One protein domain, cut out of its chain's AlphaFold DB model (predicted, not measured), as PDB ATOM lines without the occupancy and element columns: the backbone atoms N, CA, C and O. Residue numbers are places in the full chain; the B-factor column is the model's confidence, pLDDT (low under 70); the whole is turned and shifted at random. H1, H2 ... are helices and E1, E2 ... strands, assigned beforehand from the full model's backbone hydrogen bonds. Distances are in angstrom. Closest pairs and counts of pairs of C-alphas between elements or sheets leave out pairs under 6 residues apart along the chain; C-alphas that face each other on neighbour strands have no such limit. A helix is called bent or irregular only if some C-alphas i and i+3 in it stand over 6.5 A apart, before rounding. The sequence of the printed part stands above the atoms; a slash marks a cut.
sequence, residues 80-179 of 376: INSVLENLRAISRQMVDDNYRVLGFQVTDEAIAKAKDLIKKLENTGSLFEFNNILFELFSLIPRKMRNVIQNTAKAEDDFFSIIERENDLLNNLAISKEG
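This is residues 80 to 179 of the 376 residues of the protein "PARP catalytic domain-containing protein" of Clostridium sp. AF34-10BH (UniProt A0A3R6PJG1). The longest helix, H4, and the helical hairpin H2-H3 lie side by side as a three-helix bundle; H1 crosses H4 near its end, and residues 80 to 87 stick out. The printed part has 100 residues, mostly helix, with named elements H1, E1, H2, H3, H4 in chain order. It is compact, radius of gyration of the C-alphas 14.3 A, spanning 45 by 26 by 25 A.

H4, residues 156 to 177, is 32.4 A long, ending at C-alpha 177 (33.359, 56.824, 39.076). It is irregular: C-alphas 157 and 160 are 7.0 A apart. H2 is residues 108 to 122, 21.3 A; H3, 127 to 140, 20.0 A. H1, residues 80 to 99, 28.1 A, begins at C-alpha 80 (48.434, 63.399, 54.983). E1, residues 104 to 106, 6.8 A, pairs with no named strand.

H4 touches H2 at a shallow tilt of 16 degrees, opposite ways; closest C-alphas, Ile 118 and Ile 163, 6.8 A. Hairpin H2 and H3 touch at 7 degrees, a shallow tilt; closest C-alphas, Leu 121 and Phe 130, 5.6 A. H3 and H4 are close but not clearly touching; closest C-alphas, Leu 127 and Glu 156, 6.0 A. H1 touches H4 with residues 91 to 95 alone, at a steep tilt of 64 degrees; closest C-alphas, Val 95 and Leu 173, 5.8 A. E1 and H4 are near each other. Every O i to N i+4 pair is within hydrogen-bond range in H1, H2 and H3; in H4, 16 of 18.

The farthest C-alphas, Ile 80 and Phe 128, are 46.1 A apart. The printed part has no cut; the link H3 to H4 is long. pLDDT is under 70 at residues 100 to 104 and 178 to 179.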
ATOM      1  N   ILE A  80      49.155  62.901  56.161       76.81
ATOM      2  CA  ILE A  80      48.434  63.399  54.983       76.81
ATOM      3  C   ILE A  80      47.558  62.335  54.315       76.81
ATOM      4  O   ILE A  80      46.460  62.659  53.867       76.81
ATOM      5  N   ASN A  81      47.981  61.069  54.255       79.81
ATOM      6  CA  ASN A  81      47.161  60.017  53.643       79.81
ATOM      7  C   ASN A  81      45.821  59.879  54.373       79.81
ATOM      8  O   ASN A  81      44.794  59.679  53.729       79.81
ATOM      9  N   SER A  82      45.813  60.068  55.698       81.38
ATOM     10  CA  SER A  82      44.574  60.095  56.481       81.38
ATOM     11  C   SER A  82      43.655  61.260  56.090       81.38
ATOM     12  O   SER A  82      42.444  61.082  55.980       81.38
ATOM     13  N   VAL A  83      44.227  62.436  55.807       84.81
ATOM     14  CA  VAL A  83      43.487  63.616  55.340       84.81
ATOM     15  C   VAL A  83      42.933  63.383  53.940       84.81
ATOM     16  O   VAL A  83      41.759  63.644  53.700       84.81
ATOM     17  N   LEU A  84      43.737  62.843  53.024       85.69
ATOM     18  CA  LEU A  84      43.305  62.526  51.662       85.69
ATOM     19  C   LEU A  84      42.213  61.447  51.642       85.69
ATOM     20  O   LEU A  84      41.228  61.610  50.925       85.69
ATOM     21  N   GLU A  85      42.334  60.393  52.457       83.62
ATOM     22  CA  GLU A  85      41.263  59.400  52.616       83.62
ATOM     23  C   GLU A  85      40.001  60.027  53.209       83.62
ATOM     24  O   GLU A  85      38.900  59.730  52.752       83.62
ATOM     25  N   ASN A  86      40.135  60.940  54.177       84.81
ATOM     26  CA  ASN A  86      38.991  61.662  54.724       84.81
ATOM     27  C   ASN A  86      38.304  62.529  53.656       84.81
ATOM     28  O   ASN A  86      37.091  62.452  53.499       84.81
ATOM     29  N   LEU A  87      39.056  63.302  52.865       87.00
ATOM     30  CA  LEU A  87      38.503  64.103  51.766       87.00
ATOM     31  C   LEU A  87      37.806  63.228  50.717       87.00
ATOM     32  O   LEU A  87      36.698  63.541  50.281       87.00
ATOM     33  N   ARG A  88      38.422  62.098  50.352       84.88
ATOM     34  CA  ARG A  88      37.830  61.103  49.452       84.88
ATOM     35  C   ARG A  88      36.550  60.508  50.036       84.88
ATOM     36  O   ARG A  88      35.578  60.326  49.305       84.88
ATOM     37  N   ALA A  89      36.532  60.204  51.331       83.00
ATOM     38  CA  ALA A  89      35.361  59.681  52.024       83.00
ATOM     39  C   ALA A  89      34.228  60.713  52.087       83.00
ATOM     40  O   ALA A  89      33.089  60.358  51.803       83.00
ATOM     41  N   ILE A  90      34.531  61.984  52.371       83.06
ATOM     42  CA  ILE A  90      33.556  63.085  52.362       83.06
ATOM     43  C   ILE A  90      32.969  63.268  50.953       83.06
ATOM     44  O   ILE A  90      31.751  63.333  50.803       83.06
ATOM     45  N   SER A  91      33.812  63.285  49.914       83.38
ATOM     46  CA  SER A  91      33.376  63.374  48.512       83.38
ATOM     47  C   SER A  91      32.475  62.192  48.118       83.38
ATOM     48  O   SER A  91      31.389  62.384  47.570       83.38
ATOM     49  N   ARG A  92      32.851  60.960  48.491       82.06
ATOM     50  CA  ARG A  92      32.012  59.764  48.292       82.06
ATOM     51  C   ARG A  92      30.693  59.841  49.046       82.06
ATOM     52  O   ARG A  92      29.666  59.486  48.482       82.06
ATOM     53  N   GLN A  93      30.705  60.312  50.291       81.12
ATOM     54  CA  GLN A  93      29.492  60.462  51.088       81.12
ATOM     55  C   GLN A  93      28.532  61.467  50.442       81.12
ATOM     56  O   GLN A  93      27.344  61.183  50.345       81.12
ATOM     57  N   MET A  94      29.040  62.590  49.917       82.38
ATOM     58  CA  MET A  94      28.237  63.555  49.155       82.38
ATOM     59  C   MET A  94      27.574  62.900  47.934       82.38
ATOM     60  O   MET A  94      26.386  63.123  47.686       82.38
ATOM     61  N   VAL A  95      28.318  62.082  47.182       82.19
ATOM     62  CA  VAL A  95      27.775  61.332  46.039       82.19
ATOM     63  C   VAL A  95      26.734  60.315  46.502       82.19
ATOM     64  O   VAL A  95      25.661  60.251  45.912       82.19
ATOM     65  N   ASP A  96      26.992  59.571  47.573       79.12
ATOM     66  CA  ASP A  96      26.073  58.557  48.094       79.12
ATOM     67  C   ASP A  96      24.771  59.166  48.637       79.12
ATOM     68  O   ASP A  96      23.684  58.636  48.388       79.12
ATOM     69  N   ASP A  97      24.858  60.310  49.316       79.38
ATOM     70  CA  ASP A  97      23.705  61.033  49.857       79.38
ATOM     71  C   ASP A  97      22.788  61.579  48.757       79.38
ATOM     72  O   ASP A  97      21.576  61.709  48.972       79.38
ATOM     73  N   ASN A  98      23.350  61.874  47.578       81.38
ATOM     74  CA  ASN A  98      22.625  62.462  46.458       81.38
ATOM     75  C   ASN A  98      22.248  61.437  45.382       81.38
ATOM     76  O   ASN A  98      21.092  61.395  44.993       81.38
ATOM     77  N   TYR A  99      23.155  60.600  44.892       78.25
ATOM     78  CA  TYR A  99      22.977  59.856  43.637       78.25
ATOM     79  C   TYR A  99      22.770  58.353  43.791       78.25
ATOM     80  O   TYR A  99      22.325  57.700  42.847       78.25
ATOM     81  N   ARG A 100      23.049  57.768  44.960       67.56
ATOM     82  CA  ARG A 100      22.960  56.313  45.119       67.56
ATOM     83  C   ARG A 100      21.507  55.853  45.205       67.56
ATOM     84  O   ARG A 100      20.863  55.905  46.255       67.56
ATOM     85  N   VAL A 101      20.970  55.407  44.070       59.66
ATOM     86  CA  VAL A 101      19.568  55.007  43.923       59.66
ATOM     87  C   VAL A 101      19.510  53.703  43.131       59.66
ATOM     88  O   VAL A 101      19.968  53.643  42.000       59.66
ATOM     89  N   LEU A 102      18.922  52.658  43.723       54.94
ATOM     90  CA  LEU A 102      18.668  51.356  43.077       54.94
ATOM     91  C   LEU A 102      19.896  50.556  42.578       54.94
ATOM     92  O   LEU A 102      19.720  49.619  41.804       54.94
ATOM     93  N   GLY A 103      21.105  50.835  43.072       58.66
ATOM     94  CA  GLY A 103      22.292  50.029  42.739       58.66
ATOM     95  C   GLY A 103      22.768  50.221  41.294       58.66
ATOM     96  O   GLY A 103      23.127  49.268  40.605       58.66
ATOM     97  N   PHE A 104      22.650  51.452  40.811       63.19
ATOM     98  CA  PHE A 104      22.893  51.852  39.439       63.19
ATOM     99  C   PHE A 104      23.939  52.962  39.393       63.19
ATOM    100  O   PHE A 104      23.875  53.898  40.194       63.19
ATOM    101  N   GLN A 105      24.840  52.897  38.413       70.50
ATOM    102  CA  GLN A 105      25.807  53.959  38.144       70.50
ATOM    103  C   GLN A 105      25.419  54.772  36.919       70.50
ATOM    104  O   GLN A 105      24.821  54.282  35.961       70.50
ATOM    105  N   VAL A 106      25.796  56.043  36.962       78.31
ATOM    106  CA  VAL A 106      25.591  56.989  35.873       78.31
ATOM    107  C   VAL A 106      26.669  56.753  34.809       78.31
ATOM    108  O   VAL A 106      27.867  56.672  35.101       78.31
ATOM    109  N   THR A 107      26.254  56.612  33.553       84.06
ATOM    110  CA  THR A 107      27.175  56.402  32.422       84.06
ATOM    111  C   THR A 107      28.002  57.658  32.109       84.06
ATOM    112  O   THR A 107      27.628  58.769  32.478       84.06
ATOM    113  N   ASP A 108      29.133  57.507  31.407       84.25
ATOM    114  CA  ASP A 108      29.952  58.671  31.012       84.25
ATOM    115  C   ASP A 108      29.214  59.551  30.002       84.25
ATOM    116  O   ASP A 108      29.337  60.774  30.027       84.25
ATOM    117  N   GLU A 109      28.377  58.934  29.165       87.62
ATOM    118  CA  GLU A 109      27.479  59.639  28.254       87.62
ATOM    119  C   GLU A 109      26.471  60.509  29.017       87.62
ATOM    120  O   GLU A 109      26.239  61.659  28.645       87.62
ATOM    121  N   ALA A 110      25.899  59.998  30.111       86.75
ATOM    122  CA  ALA A 110      24.997  60.769  30.959       86.75
ATOM    123  C   ALA A 110      25.714  61.938  31.648       86.75
ATOM    124  O   ALA A 110      25.175  63.043  31.684       86.75
ATOM    125  N   ILE A 111      26.949  61.731  32.122       87.81
ATOM    126  CA  ILE A 111      27.783  62.804  32.686       87.81
ATOM    127  C   ILE A 111      28.073  63.876  31.628       87.81
ATOM    128  O   ILE A 111      27.955  65.065  31.918       87.81
ATOM    129  N   ALA A 112      28.420  63.485  30.399       89.00
ATOM    130  CA  ALA A 112      28.666  64.424  29.305       89.00
ATOM    131  C   ALA A 112      27.408  65.241  28.962       89.00
ATOM    132  O   ALA A 112      27.458  66.470  28.943       89.00
ATOM    133  N   LYS A 113      26.257  64.574  28.805       91.44
ATOM    134  CA  LYS A 113      24.963  65.235  28.572       91.44
ATOM    135  C   LYS A 113      24.573  66.172  29.718       91.44
ATOM    136  O   LYS A 113      24.018  67.239  29.472       91.44
ATOM    137  N   ALA A 114      24.877  65.810  30.962       91.69
ATOM    138  CA  ALA A 114      24.610  66.663  32.115       91.69
ATOM    139  C   ALA A 114      25.483  67.921  32.116       91.69
ATOM    140  O   ALA A 114      24.969  68.998  32.405       91.69
ATOM    141  N   LYS A 115      26.760  67.820  31.719       90.06
ATOM    142  CA  LYS A 115      27.625  68.996  31.517       90.06
ATOM    143  C   LYS A 115      27.050  69.935  30.454       90.06
ATOM    144  O   LYS A 115      27.050  71.147  30.654       90.06
ATOM    145  N   ASP A 116      26.497  69.391  29.369       90.75
ATOM    146  CA  ASP A 116      25.836  70.195  28.335       90.75
ATOM    147  C   ASP A 116      24.558  70.877  28.848       90.75
ATOM    148  O   ASP A 116      24.310  72.037  28.523       90.75
ATOM    149  N   LEU A 117      23.746  70.190  29.662       92.94
ATOM    150  CA  LEU A 117      22.565  70.790  30.296       92.94
ATOM    151  C   LEU A 117      22.949  71.903  31.271       92.94
ATOM    152  O   LEU A 117      22.336  72.968  31.234       92.94
ATOM    153  N   ILE A 118      23.989  71.697  32.083       90.12
ATOM    154  CA  ILE A 118      24.524  72.749  32.950       90.12
ATOM    155  C   ILE A 118      24.946  73.946  32.101       90.12
ATOM    156  O   ILE A 118      24.474  75.047  32.348       90.12
ATOM    157  N   LYS A 119      25.691  73.737  31.012       86.88
ATOM    158  CA  LYS A 119      26.053  74.820  30.089       86.88
ATOM    159  C   LYS A 119      24.839  75.562  29.511       86.88
ATOM    160  O   LYS A 119      24.914  76.758  29.238       86.88
ATOM    161  N   LYS A 120      23.699  74.898  29.309       89.75
ATOM    162  CA  LYS A 120      22.458  75.579  28.892       89.75
ATOM    163  C   LYS A 120      21.848  76.429  30.008       89.75
ATOM    164  O   LYS A 120      21.376  77.526  29.707       89.75
ATOM    165  N   LEU A 121      21.884  75.964  31.264       89.69
ATOM    166  CA  LEU A 121      21.455  76.764  32.425       89.69
ATOM    167  C   LEU A 121      22.214  78.089  32.480       89.69
ATOM    168  O   LEU A 121      21.630  79.128  32.753       89.69
ATOM    169  N   GLU A 122      23.501  78.050  32.150       82.06
ATOM    170  CA  GLU A 122      24.396  79.204  32.223       82.06
ATOM    171  C   GLU A 122      24.073  80.311  31.220       82.06
ATOM    172  O   GLU A 122      24.428  81.465  31.433       82.06
ATOM    173  N   ASN A 123      23.435  79.951  30.107       82.31
ATOM    174  CA  ASN A 123      23.105  80.873  29.022       82.31
ATOM    175  C   ASN A 123      21.631  81.293  29.038       82.31
ATOM    176  O   ASN A 123      21.187  82.031  28.161       82.31
ATOM    177  N   THR A 124      20.868  80.805  30.015       84.00
ATOM    178  CA  THR A 124      19.443  81.085  30.148       84.00
ATOM    179  C   THR A 124      19.225  82.259  31.096       84.00
ATOM    180  O   THR A 124      19.693  82.235  32.227       84.00
ATOM    181  N   GLY A 125      18.463  83.263  30.651       80.19
ATOM    182  CA  GLY A 125      18.001  84.368  31.504       80.19
ATOM    183  C   GLY A 125      16.594  84.165  32.078       80.19
ATOM    184  O   GLY A 125      16.198  84.865  32.994       80.19
ATOM    185  N   SER A 126      15.820  83.211  31.555       90.38
ATOM    186  CA  SER A 126      14.420  83.007  31.941       90.38
ATOM    187  C   SER A 126      14.278  82.019  33.096       90.38
ATOM    188  O   SER A 126      14.677  80.861  32.981       90.38
ATOM    189  N   LEU A 127      13.608  82.431  34.180       92.75
ATOM    190  CA  LEU A 127      13.276  81.560  35.321       92.75
ATOM    191  C   LEU A 127      12.537  80.281  34.902       92.75
ATOM    192  O   LEU A 127      12.773  79.204  35.453       92.75
ATOM    193  N   PHE A 128      11.642  80.389  33.919       93.62
ATOM    194  CA  PHE A 128      10.880  79.252  33.416       93.62
ATOM    195  C   PHE A 128      11.772  78.260  32.662       93.62
ATOM    196  O   PHE A 128      11.746  77.062  32.950       93.62
ATOM    197  N   GLU A 129      12.585  78.751  31.724       93.94
ATOM    198  CA  GLU A 129      13.498  77.907  30.945       93.94
ATOM    199  C   GLU A 129      14.563  77.268  31.840       93.94
ATOM    200  O   GLU A 129      14.821  76.070  31.723       93.94
ATOM    201  N   PHE A 130      15.100  78.030  32.795       93.88
ATOM    202  CA  PHE A 130      16.095  77.557  33.752       93.88
ATOM    203  C   PHE A 130      15.573  76.354  34.540       93.88
ATOM    204  O   PHE A 130      16.208  75.300  34.598       93.88
ATOM    205  N   ASN A 131      14.364  76.471  35.096       95.12
ATOM    206  CA  ASN A 131      13.757  75.383  35.853       95.12
ATOM    207  C   ASN A 131      13.395  74.175  34.975       95.12
ATOM    208  O   ASN A 131      13.519  73.042  35.439       95.12
ATOM    209  N   ASN A 132      13.014  74.373  33.709       94.00
ATOM    210  CA  ASN A 132      12.790  73.257  32.784       94.00
ATOM    211  C   ASN A 132      14.079  72.480  32.499       94.00
ATOM    212  O   ASN A 132      14.081  71.253  32.600       94.00
ATOM    213  N   ILE A 133      15.185  73.182  32.237       94.94
ATOM    214  CA  ILE A 133      16.497  72.551  32.044       94.94
ATOM    215  C   ILE A 133      16.936  71.823  33.329       94.94
ATOM    216  O   ILE A 133      17.468  70.716  33.253       94.94
ATOM    217  N   LEU A 134      16.662  72.375  34.519       93.69
ATOM    218  CA  LEU A 134      16.904  71.665  35.783       93.69
ATOM    219  C   LEU A 134      16.092  70.374  35.896       93.69
ATOM    220  O   LEU A 134      16.619  69.360  36.345       93.69
ATOM    221  N   PHE A 135      14.820  70.373  35.489       92.56
ATOM    222  CA  PHE A 135      14.020  69.147  35.495       92.56
ATOM    223  C   PHE A 135      14.543  68.108  34.495       92.56
ATOM    224  O   PHE A 135      14.521  66.916  34.811       92.56
ATOM    225  N   GLU A 136      15.048  68.534  33.333       92.56
ATOM    226  CA  GLU A 136      15.758  67.648  32.400       92.56
ATOM    227  C   GLU A 136      17.007  67.048  33.059       92.56
ATOM    228  O   GLU A 136      17.200  65.831  33.013       92.56
ATOM    229  N   LEU A 137      17.802  67.870  33.750       92.31
ATOM    230  CA  LEU A 137      18.989  67.424  34.480       92.31
ATOM    231  C   LEU A 137      18.632  66.419  35.583       92.31
ATOM    232  O   LEU A 137      19.256  65.364  35.673       92.31
ATOM    233  N   PHE A 138      17.592  66.688  36.376       90.69
ATOM    234  CA  PHE A 138      17.117  65.779  37.428       90.69
ATOM    235  C   PHE A 138      16.546  64.477  36.872       90.69
ATOM    236  O   PHE A 138      16.528  63.466  37.571       90.69
ATOM    237  N   SER A 139      16.055  64.488  35.632       86.62
ATOM    238  CA  SER A 139      15.670  63.256  34.961       86.62
ATOM    239  C   SER A 139      16.884  62.475  34.474       86.62
ATOM    240  O   SER A 139      16.847  61.252  34.539       86.62
ATOM    241  N   LEU A 140      17.899  63.161  33.950       88.00
ATOM    242  CA  LEU A 140      19.092  62.559  33.363       88.00
ATOM    243  C   LEU A 140      20.015  61.954  34.424       88.00
ATOM    244  O   LEU A 140      20.498  60.837  34.257       88.00
ATOM    245  N   ILE A 141      20.245  62.691  35.514       86.25
ATOM    246  CA  ILE A 141      21.023  62.253  36.675       86.25
ATOM    247  C   ILE A 141      20.133  62.367  37.921       86.25
ATOM    248  O   ILE A 141      20.155  63.373  38.639       86.25
ATOM    249  N   PRO A 142      19.313  61.337  38.179       82.12
ATOM    250  CA  PRO A 142      18.381  61.318  39.293       82.12
ATOM    251  C   PRO A 142      19.107  61.393  40.627       82.12
ATOM    252  O   PRO A 142      19.994  60.589  40.914       82.12
ATOM    253  N   ARG A 143      18.670  62.322  41.479       83.12
ATOM    254  CA  ARG A 143      19.186  62.464  42.839       83.12
ATOM    255  C   ARG A 143      18.094  62.449  43.897       83.12
ATOM    256  O   ARG A 143      16.943  62.833  43.679       83.12
ATOM    257  N   LYS A 144      18.461  62.002  45.088       83.50
ATOM    258  CA  LYS A 144      17.632  61.994  46.279       83.50
ATOM    259  C   LYS A 144      17.294  63.430  46.663       83.50
ATOM    260  O   LYS A 144      18.138  64.222  47.060       83.50
ATOM    261  N   MET A 145      16.012  63.747  46.578       84.12
ATOM    262  CA  MET A 145      15.451  65.048  46.923       84.12
ATOM    263  C   MET A 145      14.174  64.806  47.710       84.12
ATOM    264  O   MET A 145      13.273  64.115  47.231       84.12
ATOM    265  N   ARG A 146      14.086  65.385  48.913       77.31
ATOM    266  CA  ARG A 146      12.847  65.360  49.711       77.31
ATOM    267  C   ARG A 146      11.752  66.204  49.063       77.31
ATOM    268  O   ARG A 146      10.592  65.814  49.075       77.31
ATOM    269  N   ASN A 147      12.129  67.352  48.503       83.62
ATOM    270  CA  ASN A 147      11.231  68.261  47.807       83.62
ATOM    271  C   ASN A 147      11.940  68.829  46.573       83.62
ATOM    272  O   ASN A 147      12.950  69.519  46.695       83.62
ATOM    273  N   VAL A 148      11.407  68.536  45.387       86.56
ATOM    274  CA  VAL A 148      12.005  68.962  44.113       86.56
ATOM    275  C   VAL A 148      11.970  70.479  43.969       86.56
ATOM    276  O   VAL A 148      12.952  71.074  43.551       86.56
ATOM    277  N   ILE A 149      10.889  71.120  44.415       87.12
ATOM    278  CA  ILE A 149      10.698  72.572  44.303       87.12
ATOM    279  C   ILE A 149      11.680  73.352  45.188       87.12
ATOM    280  O   ILE A 149      12.036  74.486  44.894       87.12
ATOM    281  N   GLN A 150      12.183  72.752  46.271       87.81
ATOM    282  CA  GLN A 150      13.254  73.371  47.066       87.81
ATOM    283  C   GLN A 150      14.615  73.347  46.359       87.81
ATOM    284  O   GLN A 150      15.540  74.024  46.795       87.81
ATOM    285  N   ASN A 151      14.742  72.559  45.291       88.25
ATOM    286  CA  ASN A 151      15.960  72.437  44.502       88.25
ATOM    287  C   ASN A 151      15.908  73.252  43.198       88.25
ATOM    288  O   ASN A 151      16.914  73.297  42.494       88.25
ATOM    289  N   THR A 152      14.781  73.896  42.889       92.12
ATOM    290  CA  THR A 152      14.596  74.774  41.723       92.12
ATOM    291  C   THR A 152      14.797  76.243  42.090       92.12
ATOM    292  O   THR A 152      14.674  76.609  43.260       92.12
ATOM    293  N   ALA A 153      15.062  77.085  41.091       93.06
ATOM    294  CA  ALA A 153      15.148  78.530  41.274       93.06
ATOM    295  C   ALA A 153      13.762  79.118  41.568       93.06
ATOM    296  O   ALA A 153      12.766  78.721  40.953       93.06
ATOM    297  N   LYS A 154      13.701  80.071  42.499       93.69
ATOM    298  CA  LYS A 154      12.510  80.879  42.799       93.69
ATOM    299  C   LYS A 154      12.614  82.267  42.170       93.69
ATOM    300  O   LYS A 154      11.584  82.850  41.847       93.69
ATOM    301  N   ALA A 155      13.836  82.758  41.991       90.94
ATOM    302  CA  ALA A 155      14.173  83.984  41.279       90.94
ATOM    303  C   ALA A 155      15.468  83.795  40.472       90.94
ATOM    304  O   ALA A 155      16.194  82.819  40.670       90.94
ATOM    305  N   GLU A 156      15.762  84.729  39.567       86.50
ATOM    306  CA  GLU A 156      16.999  84.733  38.765       86.50
ATOM    307  C   GLU A 156      18.257  84.803  39.649       86.50
ATOM    308  O   GLU A 156      19.252  84.143  39.359       86.50
ATOM    309  N   ASP A 157      18.170  85.473  40.803       84.31
ATOM    310  CA  ASP A 157      19.243  85.541  41.806       84.31
ATOM    311  C   ASP A 157      19.676  84.161  42.341       84.31
ATOM    312  O   ASP A 157      20.803  83.999  42.816       84.31
ATOM    313  N   ASP A 158      18.809  83.142  42.255       87.06
ATOM    314  CA  ASP A 158      19.127  81.782  42.702       87.06
ATOM    315  C   ASP A 158      19.997  81.018  41.689       87.06
ATOM    316  O   ASP A 158      20.639  80.027  42.061       87.06
ATOM    317  N   PHE A 159      20.020  81.442  40.417       87.50
ATOM    318  CA  PHE A 159      20.573  80.664  39.303       87.50
ATOM    319  C   PHE A 159      22.014  80.250  39.550       87.50
ATOM    320  O   PHE A 159      22.350  79.072  39.423       87.50
ATOM    321  N   PHE A 160      22.859  81.205  39.942       81.62
ATOM    322  CA  PHE A 160      24.271  80.935  40.169       81.62
ATOM    323  C   PHE A 160      24.476  79.881  41.257       81.62
ATOM    324  O   PHE A 160      25.182  78.900  41.036       81.62
ATOM    325  N   SER A 161      23.833  80.060  42.416       83.19
ATOM    326  CA  SER A 161      23.997  79.149  43.557       83.19
ATOM    327  C   SER A 161      23.556  77.721  43.219       83.19
ATOM    328  O   SER A 161      24.141  76.745  43.693       83.19
ATOM    329  N   ILE A 162      22.547  77.591  42.354       89.50
ATOM    330  CA  ILE A 162      22.072  76.302  41.867       89.50
ATOM    331  C   ILE A 162      23.052  75.715  40.850       89.50
ATOM    332  O   ILE A 162      23.410  74.551  40.994       89.50
ATOM    333  N   ILE A 163      23.528  76.492  39.873       87.81
ATOM    334  CA  ILE A 163      24.531  76.027  38.900       87.81
ATOM    335  C   ILE A 163      25.813  75.572  39.611       87.81
ATOM    336  O   ILE A 163      26.356  74.524  39.268       87.81
ATOM    337  N   GLU A 164      26.288  76.323  40.606       83.38
ATOM    338  CA  GLU A 164      27.458  75.970  41.421       83.38
ATOM    339  C   GLU A 164      27.223  74.634  42.141       83.38
ATOM    340  O   GLU A 164      28.014  73.703  41.994       83.38
ATOM    341  N   ARG A 165      26.068  74.479  42.805       87.19
ATOM    342  CA  ARG A 165      25.674  73.218  43.453       87.19
ATOM    343  C   ARG A 165      25.635  72.038  42.478       87.19
ATOM    344  O   ARG A 165      26.135  70.966  42.814       87.19
ATOM    345  N   GLU A 166      25.006  72.193  41.311       89.31
ATOM    346  CA  GLU A 166      24.887  71.102  40.335       89.31
ATOM    347  C   GLU A 166      26.248  70.741  39.716       89.31
ATOM    348  O   GLU A 166      26.533  69.557  39.530       89.31
ATOM    349  N   ASN A 167      27.117  71.726  39.463       87.81
ATOM    350  CA  ASN A 167      28.489  71.486  39.013       87.81
ATOM    351  C   ASN A 167      29.310  70.727  40.055       87.81
ATOM    352  O   ASN A 167      29.952  69.734  39.714       87.81
ATOM    353  N   ASP A 168      29.271  71.156  41.318       84.81
ATOM    354  CA  ASP A 168      29.990  70.497  42.410       84.81
ATOM    355  C   ASP A 168      29.556  69.037  42.550       84.81
ATOM    356  O   ASP A 168      30.390  68.129  42.608       84.81
ATOM    357  N   LEU A 169      28.245  68.787  42.530       87.44
ATOM    358  CA  LEU A 169      27.698  67.435  42.580       87.44
ATOM    359  C   LEU A 169      28.138  66.588  41.377       87.44
ATOM    360  O   LEU A 169      28.521  65.429  41.556       87.44
ATOM    361  N   LEU A 170      28.100  67.142  40.162       87.88
ATOM    362  CA  LEU A 170      28.474  66.425  38.942       87.88
ATOM    363  C   LEU A 170      29.977  66.121  38.878       87.88
ATOM    364  O   LEU A 170      30.370  65.026  38.473       87.88
ATOM    365  N   ASN A 171      30.819  67.063  39.303       85.19
ATOM    366  CA  ASN A 171      32.268  66.887  39.349       85.19
ATOM    367  C   ASN A 171      32.656  65.785  40.341       85.19
ATOM    368  O   ASN A 171      33.415  64.879  39.992       85.19
ATOM    369  N   ASN A 172      32.076  65.810  41.545       83.94
ATOM    370  CA  ASN A 172      32.292  64.761  42.542       83.94
ATOM    371  C   ASN A 172      31.798  63.388  42.052       83.94
ATOM    372  O   ASN A 172      32.495  62.387  42.228       83.94
ATOM    373  N   LEU A 173      30.645  63.335  41.372       85.19
ATOM    374  CA  LEU A 173      30.127  62.105  40.765       85.19
ATOM    375  C   LEU A 173      31.090  61.534  39.710       85.19
ATOM    376  O   LEU A 173      31.398  60.341  39.745       85.19
ATOM    377  N   ALA A 174      31.594  62.379  38.806       83.94
ATOM    378  CA  ALA A 174      32.519  61.962  37.751       83.94
ATOM    379  C   ALA A 174      33.819  61.374  38.323       83.94
ATOM    380  O   ALA A 174      34.271  60.317  37.891       83.94
ATOM    381  N   ILE A 175      34.384  62.012  39.347       79.88
ATOM    382  CA  ILE A 175      35.608  61.543  40.008       79.88
ATOM    383  C   ILE A 175      35.387  60.262  40.806       79.88
ATOM    384  O   ILE A 175      36.246  59.378  40.796       79.88
ATOM    385  N   SER A 176      34.250  60.139  41.499       77.81
ATOM    386  CA  SER A 176      33.928  58.923  42.251       77.81
ATOM    387  C   SER A 176      33.888  57.698  41.333       77.81
ATOM    388  O   SER A 176      34.337  56.622  41.731       77.81
ATOM    389  N   LYS A 177      33.418  57.878  40.091       75.56
ATOM    390  CA  LYS A 177      33.359  56.824  39.076       75.56
ATOM    391  C   LYS A 177      34.734  56.382  38.571       75.56
ATOM    392  O   LYS A 177      34.934  55.197  38.335       75.56
ATOM    393  N   GLU A 178      35.703  57.291  38.459       69.81
ATOM    394  CA  GLU A 178      37.066  56.937  38.026       69.81
ATOM    395  C   GLU A 178      37.800  56.015  39.020       69.81
ATOM    396  O   GLU A 178      38.845  55.459  38.688       69.81
ATOM    397  N   GLY A 179      37.296  55.856  40.250       64.81
ATOM    398  CA  GLY A 179      37.778  54.840  41.191       64.81
ATOM    399  C   GLY A 179      39.227  55.012  41.667       64.81
ATOM    400  O   GLY A 179      39.748  54.121  42.340       64.81
TER     401      GLY A 179